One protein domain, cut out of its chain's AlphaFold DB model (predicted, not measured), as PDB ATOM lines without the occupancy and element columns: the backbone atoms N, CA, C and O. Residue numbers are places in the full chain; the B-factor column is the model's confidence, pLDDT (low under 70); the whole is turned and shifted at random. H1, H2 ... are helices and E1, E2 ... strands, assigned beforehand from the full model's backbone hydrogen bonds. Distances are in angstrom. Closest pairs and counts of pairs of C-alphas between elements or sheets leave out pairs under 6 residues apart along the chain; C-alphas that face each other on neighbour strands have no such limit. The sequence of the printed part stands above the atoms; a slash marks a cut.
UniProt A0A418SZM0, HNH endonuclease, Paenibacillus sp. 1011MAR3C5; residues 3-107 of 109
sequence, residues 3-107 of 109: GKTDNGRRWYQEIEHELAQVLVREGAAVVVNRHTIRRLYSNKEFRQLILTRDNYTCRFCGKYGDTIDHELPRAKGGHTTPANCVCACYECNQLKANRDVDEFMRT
ATOM      1  N   GLY A   3      23.777 -10.371 131.965       97.69
ATOM      2  CA  GLY A   3      22.675  -9.665 131.315       97.69
ATOM      3  C   GLY A   3      22.766  -8.152 131.454       97.69
ATOM      4  O   GLY A   3      23.820  -7.606 131.795       97.69
ATOM      5  N   LYS A   4      21.655  -7.485 131.145       97.19
ATOM      6  CA  LYS A   4      21.453  -6.053 131.360       97.19
ATOM      7  C   LYS A   4      20.168  -5.835 132.156       97.19
ATOM      8  O   LYS A   4      19.219  -6.602 132.011       97.19
ATOM      9  N   THR A   5      20.165  -4.836 133.023       96.62
ATOM     10  CA  THR A   5      18.956  -4.288 133.649       96.62
ATOM     11  C   THR A   5      18.180  -3.431 132.644       96.62
ATOM     12  O   THR A   5      18.689  -3.116 131.565       96.62
ATOM     13  N   ASP A   6      16.983  -2.981 133.024       96.12
ATOM     14  CA  ASP A   6      16.137  -2.120 132.182       96.12
ATOM     15  C   ASP A   6      16.798  -0.766 131.845       96.12
ATOM     16  O   ASP A   6      16.547  -0.202 130.786       96.12
ATOM     17  N   ASN A   7      17.694  -0.260 132.705       96.44
ATOM     18  CA  ASN A   7      18.495   0.947 132.441       96.44
ATOM     19  C   ASN A   7      19.836   0.656 131.734       96.44
ATOM     20  O   ASN A   7      20.715   1.514 131.679       96.44
ATOM     21  N   GLY A   8      20.032  -0.564 131.228       94.38
ATOM     22  CA  GLY A   8      21.212  -0.959 130.461       94.38
ATOM     23  C   GLY A   8      22.452  -1.321 131.288       94.38
ATOM     24  O   GLY A   8      23.454  -1.748 130.702       94.38
ATOM     25  N   ARG A   9      22.407  -1.221 132.625       97.62
ATOM     26  CA  ARG A   9      23.513  -1.636 133.504       97.62
ATOM     27  C   ARG A   9      23.765  -3.135 133.361       97.62
ATOM     28  O   ARG A   9      22.863  -3.962 133.476       97.62
ATOM     29  N   ARG A  10      25.025  -3.494 133.120       97.81
ATOM     30  CA  ARG A  10      25.455  -4.894 133.012       97.81
ATOM     31  C   ARG A  10      25.515  -5.544 134.390       97.81
ATOM     32  O   ARG A  10      25.910  -4.902 135.361       97.81
ATOM     33  N   TRP A  11      25.183  -6.825 134.443       97.88
ATOM     34  CA  TRP A  11      25.291  -7.643 135.647       97.88
ATOM     35  C   TRP A  11      25.802  -9.046 135.317       97.88
ATOM     36  O   TRP A  11      25.709  -9.509 134.173       97.88
ATOM     37  N   TYR A  12      26.332  -9.706 136.345       98.06
ATOM     38  CA  TYR A  12      26.859 -11.065 136.308       98.06
ATOM     39  C   TYR A  12      26.356 -11.833 137.527       98.06
ATOM     40  O   TYR A  12      26.206 -11.257 138.600       98.06
ATOM     41  N   GLN A  13      26.078 -13.117 137.340       97.38
ATOM     42  CA  GLN A  13      25.633 -14.025 138.390       97.38
ATOM     43  C   GLN A  13      26.114 -15.439 138.068       97.38
ATOM     44  O   GLN A  13      25.899 -15.922 136.951       97.38
ATOM     45  N   GLU A  14      26.754 -16.101 139.026       98.06
ATOM     46  CA  GLU A  14      27.018 -17.538 138.956       98.06
ATOM     47  C   GLU A  14      25.723 -18.310 139.198       98.06
ATOM     48  O   GLU A  14      24.900 -17.925 140.026       98.06
ATOM     49  N   ILE A  15      25.507 -19.352 138.402       97.06
ATOM     50  CA  ILE A  15      24.306 -20.180 138.456       97.06
ATOM     51  C   ILE A  15      24.698 -21.632 138.235       97.06
ATOM     52  O   ILE A  15      25.689 -21.901 137.552       97.06
ATOM     53  N   GLU A  16      23.862 -22.535 138.730       97.25
ATOM     54  CA  GLU A  16      23.989 -23.959 138.452       97.25
ATOM     55  C   GLU A  16      23.927 -24.252 136.951       97.25
ATOM     56  O   GLU A  16      23.210 -23.599 136.178       97.25
ATOM     57  N   HIS A  17      24.682 -25.268 136.537       96.81
ATOM     58  CA  HIS A  17      24.770 -25.671 135.137       96.81
ATOM     59  C   HIS A  17      23.409 -26.106 134.579       96.81
ATOM     60  O   HIS A  17      23.047 -25.733 133.463       96.81
ATOM     61  N   GLU A  18      22.622 -26.824 135.377       96.81
ATOM     62  CA  GLU A  18      21.277 -27.282 135.015       96.81
ATOM     63  C   GLU A  18      20.344 -26.100 134.735       96.81
ATOM     64  O   GLU A  18      19.684 -26.059 133.695       96.81
ATOM     65  N   LEU A  19      20.370 -25.066 135.583       97.31
ATOM     66  CA  LEU A  19      19.616 -23.837 135.336       97.31
ATOM     67  C   LEU A  19      20.072 -23.163 134.037       97.31
ATOM     68  O   LEU A  19      19.242 -22.706 133.251       97.31
ATOM     69  N   ALA A  20      21.378 -23.117 133.767       98.00
ATOM     70  CA  ALA A  20      21.886 -22.540 132.525       98.00
ATOM     71  C   ALA A  20      21.340 -23.268 131.283       98.00
ATOM     72  O   ALA A  20      20.948 -22.608 130.315       98.00
ATOM     73  N   GLN A  21      21.265 -24.601 131.324       98.00
ATOM     74  CA  GLN A  21      20.688 -25.415 130.253       98.00
ATOM     75  C   GLN A  21      19.202 -25.117 130.051       98.00
ATOM     76  O   GLN A  21      18.776 -24.909 128.914       98.00
ATOM     77  N   VAL A  22      18.425 -25.044 131.138       97.94
ATOM     78  CA  VAL A  22      16.989 -24.737 131.068       97.94
ATOM     79  C   VAL A  22      16.763 -23.361 130.447       97.94
ATOM     80  O   VAL A  22      15.999 -23.230 129.493       97.94
ATOM     81  N   LEU A  23      17.485 -22.338 130.916       98.44
ATOM     82  CA  LEU A  23      17.335 -20.970 130.417       98.44
ATOM     83  C   LEU A  23      17.648 -20.845 128.922       98.44
ATOM     84  O   LEU A  23      17.023 -20.029 128.246       98.44
ATOM     85  N   VAL A  24      18.610 -21.610 128.404       98.38
ATOM     86  CA  VAL A  24      18.917 -21.625 126.966       98.38
ATOM     87  C   VAL A  24      17.845 -22.383 126.190       98.38
ATOM     88  O   VAL A  24      17.306 -21.846 125.224       98.38
ATOM     89  N   ARG A  25      17.502 -23.600 126.627       98.31
ATOM     90  CA  ARG A  25      16.510 -24.459 125.963       98.31
ATOM     91  C   ARG A  25      15.146 -23.785 125.849       98.31
ATOM     92  O   ARG A  25      14.495 -23.900 124.820       98.31
ATOM     93  N   GLU A  26      14.733 -23.063 126.883       98.25
ATOM     94  CA  GLU A  26      13.435 -22.389 126.936       98.25
ATOM     95  C   GLU A  26      13.457 -20.975 126.335       98.25
ATOM     96  O   GLU A  26      12.486 -20.236 126.466       98.25
ATOM     97  N   GLY A  27      14.554 -20.578 125.678       98.19
ATOM     98  CA  GLY A  27      14.638 -19.327 124.920       98.19
ATOM     99  C   GLY A  27      14.826 -18.072 125.772       98.19
ATOM    100  O   GLY A  27      14.573 -16.965 125.313       98.19
ATOM    101  N   ALA A  28      15.264 -18.202 127.022       98.38
ATOM    102  CA  ALA A  28      15.464 -17.073 127.928       98.38
ATOM    103  C   ALA A  28      16.906 -16.524 127.909       98.38
ATOM    104  O   ALA A  28      17.175 -15.397 128.346       98.38
ATOM    105  N   ALA A  29      17.851 -17.320 127.411       98.62
ATOM    106  CA  ALA A  29      19.262 -16.989 127.304       98.62
ATOM    107  C   ALA A  29      19.904 -17.623 126.062       98.62
ATOM    108  O   ALA A  29      19.359 -18.538 125.457       98.62
ATOM    109  N   VAL A  30      21.098 -17.151 125.710       98.56
ATOM    110  CA  VAL A  30      21.940 -17.729 124.651       98.56
ATOM    111  C   VAL A  30      23.330 -18.047 125.173       98.56
ATOM    112  O   VAL A  30      23.853 -17.340 126.043       98.56
ATOM    113  N   VAL A  31      23.950 -19.082 124.614       98.56
ATOM    114  CA  VAL A  31      25.351 -19.419 124.885       98.56
ATOM    115  C   VAL A  31      26.252 -18.354 124.262       98.56
ATOM    116  O   VAL A  31      26.097 -17.986 123.102       98.56
ATOM    117  N   VAL A  32      27.185 -17.829 125.053       98.38
ATOM    118  CA  VAL A  32      28.221 -16.891 124.594       98.38
ATOM    119  C   VAL A  32      29.541 -17.625 124.408       98.38
ATOM    120  O   VAL A  32      30.235 -17.416 123.422       98.38
ATOM    121  N   ASN A  33      29.910 -18.440 125.392       98.00
ATOM    122  CA  ASN A  33      31.096 -19.286 125.389       98.00
ATOM    123  C   ASN A  33      30.888 -20.437 126.387       98.00
ATOM    124  O   ASN A  33      29.856 -20.495 127.059       98.00
ATOM    125  N   ARG A  34      31.893 -21.310 126.521       96.38
ATOM    126  CA  ARG A  34      31.860 -22.511 127.376       96.38
ATOM    127  C   ARG A  34      31.409 -22.263 128.820       96.38
ATOM    128  O   ARG A  34      30.841 -23.157 129.430       96.38
ATOM    129  N   HIS A  35      31.652 -21.071 129.360       97.06
ATOM    130  CA  HIS A  35      31.390 -20.745 130.765       97.06
ATOM    131  C   HIS A  35      30.325 -19.658 130.939       97.06
ATOM    132  O   HIS A  35      30.032 -19.237 132.055       97.06
ATOM    133  N   THR A  36      29.751 -19.145 129.847       98.25
ATOM    134  CA  THR A  36      28.887 -17.966 129.902       98.25
ATOM    135  C   THR A  36      27.667 -18.126 129.017       98.25
ATOM    136  O   THR A  36      27.771 -18.181 127.793       98.25
ATOM    137  N   ILE A  37      26.496 -18.041 129.642       98.69
ATOM    138  CA  ILE A  37      25.246 -17.690 128.967       98.69
ATOM    139  C   ILE A  37      24.908 -16.214 129.197       98.69
ATOM    140  O   ILE A  37      25.278 -15.620 130.221       98.69
ATOM    141  N   ARG A  38      24.175 -15.618 128.259       98.56
ATOM    142  CA  ARG A  38      23.652 -14.253 128.346       98.56
ATOM    143  C   ARG A  38      22.129 -14.270 128.302       98.56
ATOM    144  O   ARG A  38      21.571 -14.795 127.345       98.56
ATOM    145  N   ARG A  39      21.471 -13.640 129.282       98.12
ATOM    146  CA  ARG A  39      20.026 -13.365 129.233       98.12
ATOM    147  C   ARG A  39      19.703 -12.522 128.007       98.12
ATOM    148  O   ARG A  39      20.400 -11.543 127.724       98.12
ATOM    149  N   LEU A  40      18.665 -12.930 127.285       98.25
ATOM    150  CA  LEU A  40      18.231 -12.253 126.067       98.25
ATOM    151  C   LEU A  40      17.479 -10.957 126.357       98.25
ATOM    152  O   LEU A  40      17.653  -9.993 125.620       98.25
ATOM    153  N   TYR A  41      16.720 -10.938 127.450       97.69
ATOM    154  CA  TYR A  41      15.779  -9.874 127.771       97.69
ATOM    155  C   TYR A  41      16.079  -9.284 129.150       97.69
ATOM    156  O   TYR A  41      16.354 -10.023 130.105       97.69
ATOM    157  N   SER A  42      15.993  -7.960 129.250       97.00
ATOM    158  CA  SER A  42      15.749  -7.252 130.509       97.00
ATOM    159  C   SER A  42      14.348  -7.576 131.056       97.00
ATOM    160  O   SER A  42      13.565  -8.274 130.406       97.00
ATOM    161  N   ASN A  43      14.006  -7.095 132.252       96.00
ATOM    162  CA  ASN A  43      12.700  -7.387 132.850       96.00
ATOM    163  C   ASN A  43      11.573  -6.742 132.036       96.00
ATOM    164  O   ASN A  43      10.562  -7.391 131.755       96.00
ATOM    165  N   LYS A  44      11.770  -5.491 131.603       97.38
ATOM    166  CA  LYS A  44      10.811  -4.764 130.766       97.38
ATOM    167  C   LYS A  44      10.620  -5.434 129.407       97.38
ATOM    168  O   LYS A  44       9.484  -5.647 128.992       97.38
ATOM    169  N   GLU A  45      11.711  -5.794 128.731       98.12
ATOM    170  CA  GLU A  45      11.651  -6.486 127.435       98.12
ATOM    171  C   GLU A  45      10.985  -7.856 127.561       98.12
ATOM    172  O   GLU A  45      10.177  -8.221 126.714       98.12
ATOM    173  N   PHE A  46      11.278  -8.598 128.633       98.44
ATOM    174  CA  PHE A  46      10.674  -9.903 128.873       98.44
ATOM    175  C   PHE A  46       9.163  -9.791 129.077       98.44
ATOM    176  O   PHE A  46       8.401 -10.531 128.464       98.44
ATOM    177  N   ARG A  47       8.709  -8.835 129.897       98.31
ATOM    178  CA  ARG A  47       7.276  -8.584 130.081       98.31
ATOM    179  C   ARG A  47       6.606  -8.232 128.754       98.31
ATOM    180  O   ARG A  47       5.574  -8.810 128.432       98.31
ATOM    181  N   GLN A  48       7.199  -7.319 127.985       98.50
ATOM    182  CA  GLN A  48       6.654  -6.914 126.692       98.50
ATOM    183  C   GLN A  48       6.566  -8.094 125.717       98.50
ATOM    184  O   GLN A  48       5.551  -8.246 125.045       98.50
ATOM    185  N   LEU A  49       7.595  -8.947 125.679       98.62
ATOM    186  CA  LEU A  49       7.619 -10.160 124.863       98.62
ATOM    187  C   LEU A  49       6.411 -11.054 125.153       98.62
ATOM    188  O   LEU A  49       5.710 -11.428 124.219       98.62
ATOM    189  N   ILE A  50       6.165 -11.387 126.423       98.75
ATOM    190  CA  ILE A  50       5.061 -12.280 126.806       98.75
ATOM    191  C   ILE A  50       3.706 -11.650 126.477       98.75
ATOM    192  O   ILE A  50       2.880 -12.286 125.831       98.75
ATOM    193  N   LEU A  51       3.490 -10.388 126.867       98.69
ATOM    194  CA  LEU A  51       2.209  -9.711 126.646       98.69
ATOM    195  C   LEU A  51       1.879  -9.578 125.157       98.69
ATOM    196  O   LEU A  51       0.753  -9.849 124.754       98.69
ATOM    197  N   THR A  52       2.857  -9.200 124.329       98.62
ATOM    198  CA  THR A  52       2.651  -9.094 122.880       98.62
ATOM    199  C   THR A  52       2.473 -10.458 122.224       98.62
ATOM    200  O   THR A  52       1.592 -10.590 121.384       98.62
ATOM    201  N   ARG A  53       3.261 -11.473 122.607       98.44
ATOM    202  CA  ARG A  53       3.117 -12.843 122.082       98.44
ATOM    203  C   ARG A  53       1.709 -13.385 122.323       98.44
ATOM    204  O   ARG A  53       1.138 -14.004 121.433       98.44
ATOM    205  N   ASP A  54       1.164 -13.122 123.505       98.56
ATOM    206  CA  ASP A  54      -0.137 -13.638 123.933       98.56
ATOM    207  C   ASP A  54      -1.295 -12.691 123.580       98.56
ATOM    208  O   ASP A  54      -2.405 -12.862 124.076       98.56
ATOM    209  N   ASN A  55      -1.060 -11.670 122.745       98.56
ATOM    210  CA  ASN A  55      -2.057 -10.667 122.349       98.56
ATOM    211  C   ASN A  55      -2.799 -10.036 123.539       98.56
ATOM    212  O   ASN A  55      -4.000  -9.783 123.459       98.56
ATOM    213  N   TYR A  56      -2.103  -9.819 124.662       98.44
ATOM    214  CA  TYR A  56      -2.693  -9.316 125.907       98.44
ATOM    215  C   TYR A  56      -3.925 -10.121 126.354       98.44
ATOM    216  O   TYR A  56      -4.860  -9.579 126.939       98.44
ATOM    217  N   THR A  57      -3.960 -11.418 126.048       98.31
ATOM    218  CA  THR A  57      -5.063 -12.314 126.389       98.31
ATOM    219  C   THR A  57      -4.657 -13.158 127.585       98.31
ATOM    220  O   THR A  57      -3.674 -13.895 127.546       98.31
ATOM    221  N   CYS A  58      -5.421 -13.060 128.669       97.44
ATOM    222  CA  CYS A  58      -5.199 -13.854 129.863       97.44
ATOM    223  C   CYS A  58      -5.341 -15.343 129.535       97.44
ATOM    224  O   CYS A  58      -6.414 -15.800 129.141       97.44
ATOM    225  N   ARG A  59      -4.279 -16.107 129.798       95.81
ATOM    226  CA  ARG A  59      -4.224 -17.559 129.591       95.81
ATOM    227  C   ARG A  59      -5.327 -18.331 130.319       95.81
ATOM    228  O   ARG A  59      -5.704 -19.404 129.853       95.81
ATOM    229  N   PHE A  60      -5.800 -17.794 131.444       92.56
ATOM    230  CA  PHE A  60      -6.731 -18.458 132.356       92.56
ATOM    231  C   PHE A  60      -8.200 -18.171 132.032       92.56
ATOM    232  O   PHE A  60      -8.986 -19.101 131.946       92.56
ATOM    233  N   CYS A  61      -8.579 -16.903 131.836       94.19
ATOM    234  CA  CYS A  61      -9.985 -16.528 131.620       94.19
ATOM    235  C   CYS A  61     -10.301 -16.003 130.211       94.19
ATOM    236  O   CYS A  61     -11.449 -15.663 129.936       94.19
ATOM    237  N   GLY A  62      -9.302 -15.847 129.338       96.44
ATOM    238  CA  GLY A  62      -9.474 -15.324 127.978       96.44
ATOM    239  C   GLY A  62      -9.775 -13.822 127.877       96.44
ATOM    240  O   GLY A  62      -9.864 -13.294 126.772       96.44
ATOM    241  N   LYS A  63      -9.926 -13.105 128.999       97.31
ATOM    242  CA  LYS A  63     -10.111 -11.641 129.020       97.31
ATOM    243  C   LYS A  63      -8.781 -10.906 128.824       97.31
ATOM    244  O   LYS A  63      -7.719 -11.523 128.835       97.31
ATOM    245  N   TYR A  64      -8.830  -9.579 128.710       98.19
ATOM    246  CA  TYR A  64      -7.623  -8.749 128.664       98.19
ATOM    247  C   TYR A  64      -6.718  -8.995 129.883       98.19
ATOM    248  O   TYR A  64      -7.182  -9.010 131.027       98.19
ATOM    249  N   GLY A  65      -5.426  -9.174 129.630       98.06
ATOM    250  CA  GLY A  65      -4.386  -9.350 130.626       98.06
ATOM    251  C   GLY A  65      -3.215  -8.411 130.374       98.06
ATOM    252  O   GLY A  65      -2.755  -8.226 129.252       98.06
ATOM    253  N   ASP A  66      -2.708  -7.825 131.448       97.31
ATOM    254  CA  ASP A  66      -1.583  -6.898 131.423       97.31
ATOM    255  C   ASP A  66      -0.442  -7.337 132.338       97.31
ATOM    256  O   ASP A  66       0.586  -6.667 132.369       97.31
ATOM    257  N   THR A  67      -0.577  -8.463 133.046       96.75
ATOM    258  CA  THR A  67       0.461  -9.061 133.892       96.75
ATOM    259  C   THR A  67       1.039 -10.327 133.263       96.75
ATOM    260  O   THR A  67       0.536 -10.827 132.258       96.75
ATOM    261  N   ILE A  68       2.124 -10.835 133.850       97.19
ATOM    262  CA  ILE A  68       2.688 -12.138 133.501       97.19
ATOM    263  C   ILE A  68       2.601 -13.055 134.718       97.19
ATOM    264  O   ILE A  68       2.775 -12.582 135.844       97.19
ATOM    265  N   ASP A  69       2.365 -14.338 134.484       94.38
ATOM    266  CA  ASP A  69       2.419 -15.385 135.505       94.38
ATOM    267  C   ASP A  69       3.191 -16.605 134.978       94.38
ATOM    268  O   ASP A  69       3.442 -16.727 133.775       94.38
ATOM    269  N   HIS A  70       3.616 -17.483 135.882       93.94
ATOM    270  CA  HIS A  70       4.275 -18.746 135.576       93.94
ATOM    271  C   HIS A  70       3.261 -19.890 135.474       93.94
ATOM    272  O   HIS A  70       2.470 -20.096 136.401       93.94
ATOM    273  N   GLU A  71       3.336 -20.669 134.391       91.38
ATOM    274  CA  GLU A  71       2.545 -21.893 134.242       91.38
ATOM    275  C   GLU A  71       2.960 -22.938 135.290       91.38
ATOM    276  O   GLU A  71       2.154 -23.328 136.128       91.38
ATOM    277  N   LEU A  72       4.242 -23.306 135.361       89.69
ATOM    278  CA  LEU A  72       4.794 -23.993 136.529       89.69
ATOM    279  C   LEU A  72       5.206 -22.943 137.572       89.69
ATOM    280  O   LEU A  72       6.091 -22.131 137.281       89.69
ATOM    281  N   PRO A  73       4.641 -22.930 138.795       87.75
ATOM    282  CA  PRO A  73       5.015 -21.950 139.809       87.75
ATOM    283  C   PRO A  73       6.501 -22.016 140.170       87.75
ATOM    284  O   PRO A  73       7.100 -23.093 140.245       87.75
ATOM    285  N   ARG A  74       7.093 -20.865 140.508       86.75
ATOM    286  CA  ARG A  74       8.505 -20.790 140.921       86.75
ATOM    287  C   ARG A  74       8.830 -21.688 142.117       86.75
ATOM    288  O   ARG A  74       9.901 -22.287 142.153       86.75
ATOM    289  N   ALA A  75       7.900 -21.822 143.064       83.88
ATOM    290  CA  ALA A  75       8.042 -22.704 144.226       83.88
ATOM    291  C   ALA A  75       8.146 -24.197 143.854       83.88
ATOM    292  O   ALA A  75       8.674 -24.982 144.634       83.88
ATOM    293  N   LYS A  76       7.679 -24.580 142.658       84.62
ATOM    294  CA  LYS A  76       7.752 -25.940 142.107       84.62
ATOM    295  C   LYS A  76       8.843 -26.094 141.038       84.62
ATOM    296  O   LYS A  76       8.834 -27.059 140.286       84.62
ATOM    297  N   GLY A  77       9.777 -25.142 140.955       88.06
ATOM    298  CA  GLY A  77      10.900 -25.188 140.014       88.06
ATOM    299  C   GLY A  77      10.665 -24.468 138.685       88.06
ATOM    300  O   GLY A  77      11.548 -24.477 137.835       88.06
ATOM    301  N   GLY A  78       9.528 -23.793 138.498       92.19
ATOM    302  CA  GLY A  78       9.297 -22.994 137.299       92.19
ATOM    303  C   GLY A  78      10.229 -21.788 137.194       92.19
ATOM    304  O   GLY A  78      10.460 -21.051 138.159       92.19
ATOM    305  N   HIS A  79      10.770 -21.558 136.002       95.81
ATOM    306  CA  HIS A  79      11.696 -20.460 135.745       95.81
ATOM    307  C   HIS A  79      11.052 -19.344 134.922       95.81
ATOM    308  O   HIS A  79      10.056 -19.541 134.233       95.81
ATOM    309  N   THR A  80      11.624 -18.140 134.998       96.75
ATOM    310  CA  THR A  80      11.193 -17.001 134.176       96.75
ATOM    311  C   THR A  80      11.783 -17.126 132.772       96.75
ATOM    312  O   THR A  80      12.880 -16.622 132.476       96.75
ATOM    313  N   THR A  81      11.051 -17.830 131.917       98.38
ATOM    314  CA  THR A  81      11.414 -18.159 130.538       98.38
ATOM    315  C   THR A  81      10.214 -17.940 129.619       98.38
ATOM    316  O   THR A  81       9.074 -17.993 130.087       98.38
ATOM    317  N   PRO A  82      10.426 -17.684 128.316       98.31
ATOM    318  CA  PRO A  82       9.316 -17.627 127.373       98.31
ATOM    319  C   PRO A  82       8.436 -18.882 127.399       98.31
ATOM    320  O   PRO A  82       7.224 -18.759 127.303       98.31
ATOM    321  N   ALA A  83       9.014 -20.072 127.584       97.38
ATOM    322  CA  ALA A  83       8.246 -21.316 127.615       97.38
ATOM    323  C   ALA A  83       7.328 -21.460 128.843       97.38
ATOM    324  O   ALA A  83       6.304 -22.123 128.745       97.38
ATOM    325  N   ASN A  84       7.678 -20.851 129.980       97.25
ATOM    326  CA  ASN A  84       6.955 -21.033 131.242       97.25
ATOM    327  C   ASN A  84       6.150 -19.799 131.684       97.25
ATOM    328  O   ASN A  84       5.390 -19.881 132.643       97.25
ATOM    329  N   CYS A  85       6.323 -18.640 131.046       97.75
ATOM    330  CA  CYS A  85       5.563 -17.434 131.380       97.75
ATOM    331  C   CYS A  85       4.455 -17.160 130.361       97.75
ATOM    332  O   CYS A  85       4.675 -17.260 129.153       97.75
ATOM    333  N   VAL A  86       3.298 -16.731 130.858       97.75
ATOM    334  CA  VAL A  86       2.100 -16.399 130.072       97.75
ATOM    335  C   VAL A  86       1.500 -15.068 130.496       97.75
ATOM    336  O   VAL A  86       1.740 -14.592 131.607       97.75
ATOM    337  N   CYS A  87       0.709 -14.462 129.618       98.38
ATOM    338  CA  CYS A  87      -0.121 -13.314 129.945       98.38
ATOM    339  C   CYS A  87      -1.252 -13.708 130.909       98.38
ATOM    340  O   CYS A  87      -1.944 -14.712 130.726       98.38
ATOM    341  N   ALA A  88      -1.471 -12.883 131.931       97.31
ATOM    342  CA  ALA A  88      -2.545 -13.042 132.901       97.31
ATOM    343  C   ALA A  88      -3.192 -11.691 133.235       97.31
ATOM    344  O   ALA A  88      -2.513 -10.660 133.296       97.31
ATOM    345  N   CYS A  89      -4.500 -11.680 133.492       96.50
ATOM    346  CA  CYS A  89      -5.145 -10.528 134.115       96.50
ATOM    347  C   CYS A  89      -4.801 -10.476 135.609       96.50
ATOM    348  O   CYS A  89      -4.470 -11.498 136.215       96.50
ATOM    349  N   TYR A  90      -4.897  -9.285 136.199       93.06
ATOM    350  CA  TYR A  90      -4.624  -9.080 137.621       93.06
ATOM    351  C   TYR A  90      -5.429 -10.036 138.516       93.06
ATOM    352  O   TYR A  90      -4.857 -10.678 139.391       93.06
ATOM    353  N   GLU A  91      -6.731 -10.189 138.255       91.44
ATOM    354  CA  GLU A  91      -7.630 -11.041 139.048       91.44
ATOM    355  C   GLU A  91      -7.196 -12.511 139.037       91.44
ATOM    356  O   GLU A  91      -7.013 -13.106 140.095       91.44
ATOM    357  N   CYS A  92      -6.974 -13.098 137.856       92.06
ATOM    358  CA  CYS A  92      -6.566 -14.500 137.750       92.06
ATOM    359  C   CYS A  92      -5.175 -14.736 138.345       92.06
ATOM    360  O   CYS A  92      -4.968 -15.747 139.007       92.06
ATOM    361  N   ASN A  93      -4.241 -13.800 138.147       89.31
ATOM    362  CA  ASN A  93      -2.896 -13.892 138.712       89.31
ATOM    363  C   ASN A  93      -2.938 -13.883 140.255       89.31
ATOM    364  O   ASN A  93      -2.322 -14.723 140.909       89.31
ATOM    365  N   GLN A  94      -3.747 -12.998 140.849       84.94
ATOM    366  CA  GLN A  94      -3.964 -12.963 142.301       84.94
ATOM    367  C   GLN A  94      -4.670 -14.219 142.821       84.94
ATOM    368  O   GLN A  94      -4.266 -14.768 143.843       84.94
ATOM    369  N   LEU A  95      -5.706 -14.695 142.124       81.75
ATOM    370  CA  LEU A  95      -6.457 -15.884 142.525       81.75
ATOM    371  C   LEU A  95      -5.602 -17.148 142.464       81.75
ATOM    372  O   LEU A  95      -5.679 -17.981 143.370       81.75
ATOM    373  N   LYS A  96      -4.795 -17.319 141.415       73.56
ATOM    374  CA  LYS A  96      -3.898 -18.468 141.299       73.56
ATOM    375  C   LYS A  96      -2.864 -18.463 142.424       73.56
ATOM    376  O   LYS A  96      -2.679 -19.498 143.062       73.56
ATOM    377  N   ALA A  97      -2.256 -17.314 142.726       72.44
ATOM    378  CA  ALA A  97      -1.212 -17.195 143.744       72.44
ATOM    379  C   ALA A  97      -0.142 -18.304 143.582       72.44
ATOM    380  O   ALA A  97       0.471 -18.426 142.525       72.44
ATOM    381  N   ASN A  98       0.057 -19.148 144.603       60.44
ATOM    382  CA  ASN A  98       1.001 -20.275 144.573       60.44
ATOM    383  C   ASN A  98       0.371 -21.618 144.145       60.44
ATOM    384  O   ASN A  98       1.034 -22.654 144.254       60.44
ATOM    385  N   ARG A  99      -0.895 -21.633 143.709       63.59
ATOM    386  CA  ARG A  99      -1.574 -22.857 143.261       63.59
ATOM    387  C   ARG A  99      -1.011 -23.344 141.930       63.59
ATOM    388  O   ARG A  99      -0.465 -22.574 141.135       63.59
ATOM    389  N   ASP A 100      -1.137 -24.646 141.716       64.00
ATOM    390  CA  ASP A 100      -0.811 -25.272 140.439       64.00
ATOM    391  C   ASP A 100      -1.760 -24.787 139.332       64.00
ATOM    392  O   ASP A 100      -2.938 -24.557 139.609       64.00
ATOM    393  N   VAL A 101      -1.283 -24.640 138.088       69.12
ATOM    394  CA  VAL A 101      -2.167 -24.264 136.967       69.12
ATOM    395  C   VAL A 101      -3.246 -25.307 136.748       69.12
ATOM    396  O   VAL A 101      -4.406 -24.930 136.604       69.12
ATOM    397  N   ASP A 102      -2.906 -26.595 136.778       65.31
ATOM    398  CA  ASP A 102      -3.874 -27.654 136.487       65.31
ATOM    399  C   ASP A 102      -4.938 -27.751 137.582       65.31
ATOM    400  O   ASP A 102      -6.084 -28.124 137.335       65.31
ATOM    401  N   GLU A 103      -4.564 -27.436 138.819       69.62
ATOM    402  CA  GLU A 103      -5.500 -27.324 139.936       69.62
ATOM    403  C   GLU A 103      -6.393 -26.089 139.783       69.62
ATOM    404  O   GLU A 103      -7.606 -26.188 139.938       69.62
ATOM    405  N   PHE A 104      -5.820 -24.936 139.430       72.94
ATOM    406  CA  PHE A 104      -6.571 -23.695 139.273       72.94
ATOM    407  C   PHE A 104      -7.565 -23.757 138.110       72.94
ATOM    408  O   PHE A 104      -8.726 -23.393 138.286       72.94
ATOM    409  N   MET A 105      -7.146 -24.265 136.951       72.25
ATOM    410  CA  MET A 105      -8.004 -24.375 135.766       72.25
ATOM    411  C   MET A 105      -9.227 -25.261 136.028       72.25
ATOM    412  O   MET A 105     -10.322 -24.907 135.615       72.25
ATOM    413  N   ARG A 106      -9.080 -26.339 136.813       73.94
ATOM    414  CA  ARG A 106     -10.203 -27.198 137.235       73.94
ATOM    415  C   ARG A 106     -11.225 -26.509 138.145       73.94
ATOM    416  O   ARG A 106     -12.307 -27.045 138.337       73.94
ATOM    417  N   THR A 107     -10.882 -25.364 138.736       66.50
ATOM    418  CA  THR A 107     -11.792 -24.573 139.588       66.50
ATOM    419  C   THR A 107     -12.485 -23.429 138.847       66.50
ATOM    420  O   THR A 107     -13.220 -22.673 139.476       66.50
TER     421      THR A 107
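This is residues 3 to 107 of the 109 residues of the protein "HNH endonuclease" of Paenibacillus sp. 1011MAR3C5 (UniProt A0A418SZM0). Two small lobes stand end to end in an elongated model: in one, helix H1 packs on the hairpin E2 and E3; in the other, the hairpin E4 and E5 lies between H2 and H3. Short H4 follows H3 at the far end of the second lobe. The printed part has 105 residues, with four named helices and five named strands in the order E1 H1 E2 E3 H2 E4 E5 H3 H4; each hairpin is an antiparallel sheet of two strands. The class is mixed, helices and strands, with under half of the residues in named elements; the whole is compact, with a radius of gyration of the C-alphas of 14.8 A and spans of 45 by 27 by 18 A.

E2, residues 29 to 33, and E3, residues 36 to 39, form an antiparallel hairpin at 153 degrees, with N 30 and O 38 2.9 A apart, within hydrogen-bond range. The closest C-alphas of H1, residues 17 to 25, and E2 are those of Leu 23 and Ala 29, 5.4 A apart. E1, residues 10 to 12, is apart from E2 and E3 and pairs with no named strand, but its residues 10 to 11 pair antiparallel with residues 3 to 4. E4, residues 67 to 70, and E5, residues 85 to 88, form the other antiparallel hairpin, at 137 degrees, with N 69 and O 86 3.0 A apart, within hydrogen-bond range. The closest C-alphas of H2, residues 43 to 53, and E5 are those of Leu 51 and Cys 87, 5.4 A apart. Those of H3, residues 90 to 96, and E4 are Tyr 90 and Thr 67, 6.3 A apart. H4, residues 101 to 105, is close to H3 but not clearly touching, with C-alphas 96 and 104 6.2 A apart. In H1, H2, H3 and H4 every O i to N i+4 pair is within hydrogen-bond range.

E1 begins at C-alpha 10 (25.455, -4.894, 133.012), and H4 ends at C-alpha 105 (-8.004, -24.375, 135.766). H2 measures 15.4 A, H1 12.4 A and E2 12.2 A from first to last C-alpha.

The C-alphas farthest apart, of Asn 33 and Thr 107, are 45.5 A apart. The printed part has no cut. The links H2 to E4 and E4 to E5 are long. pLDDT is under 70 at residues 98 to 103 and 107.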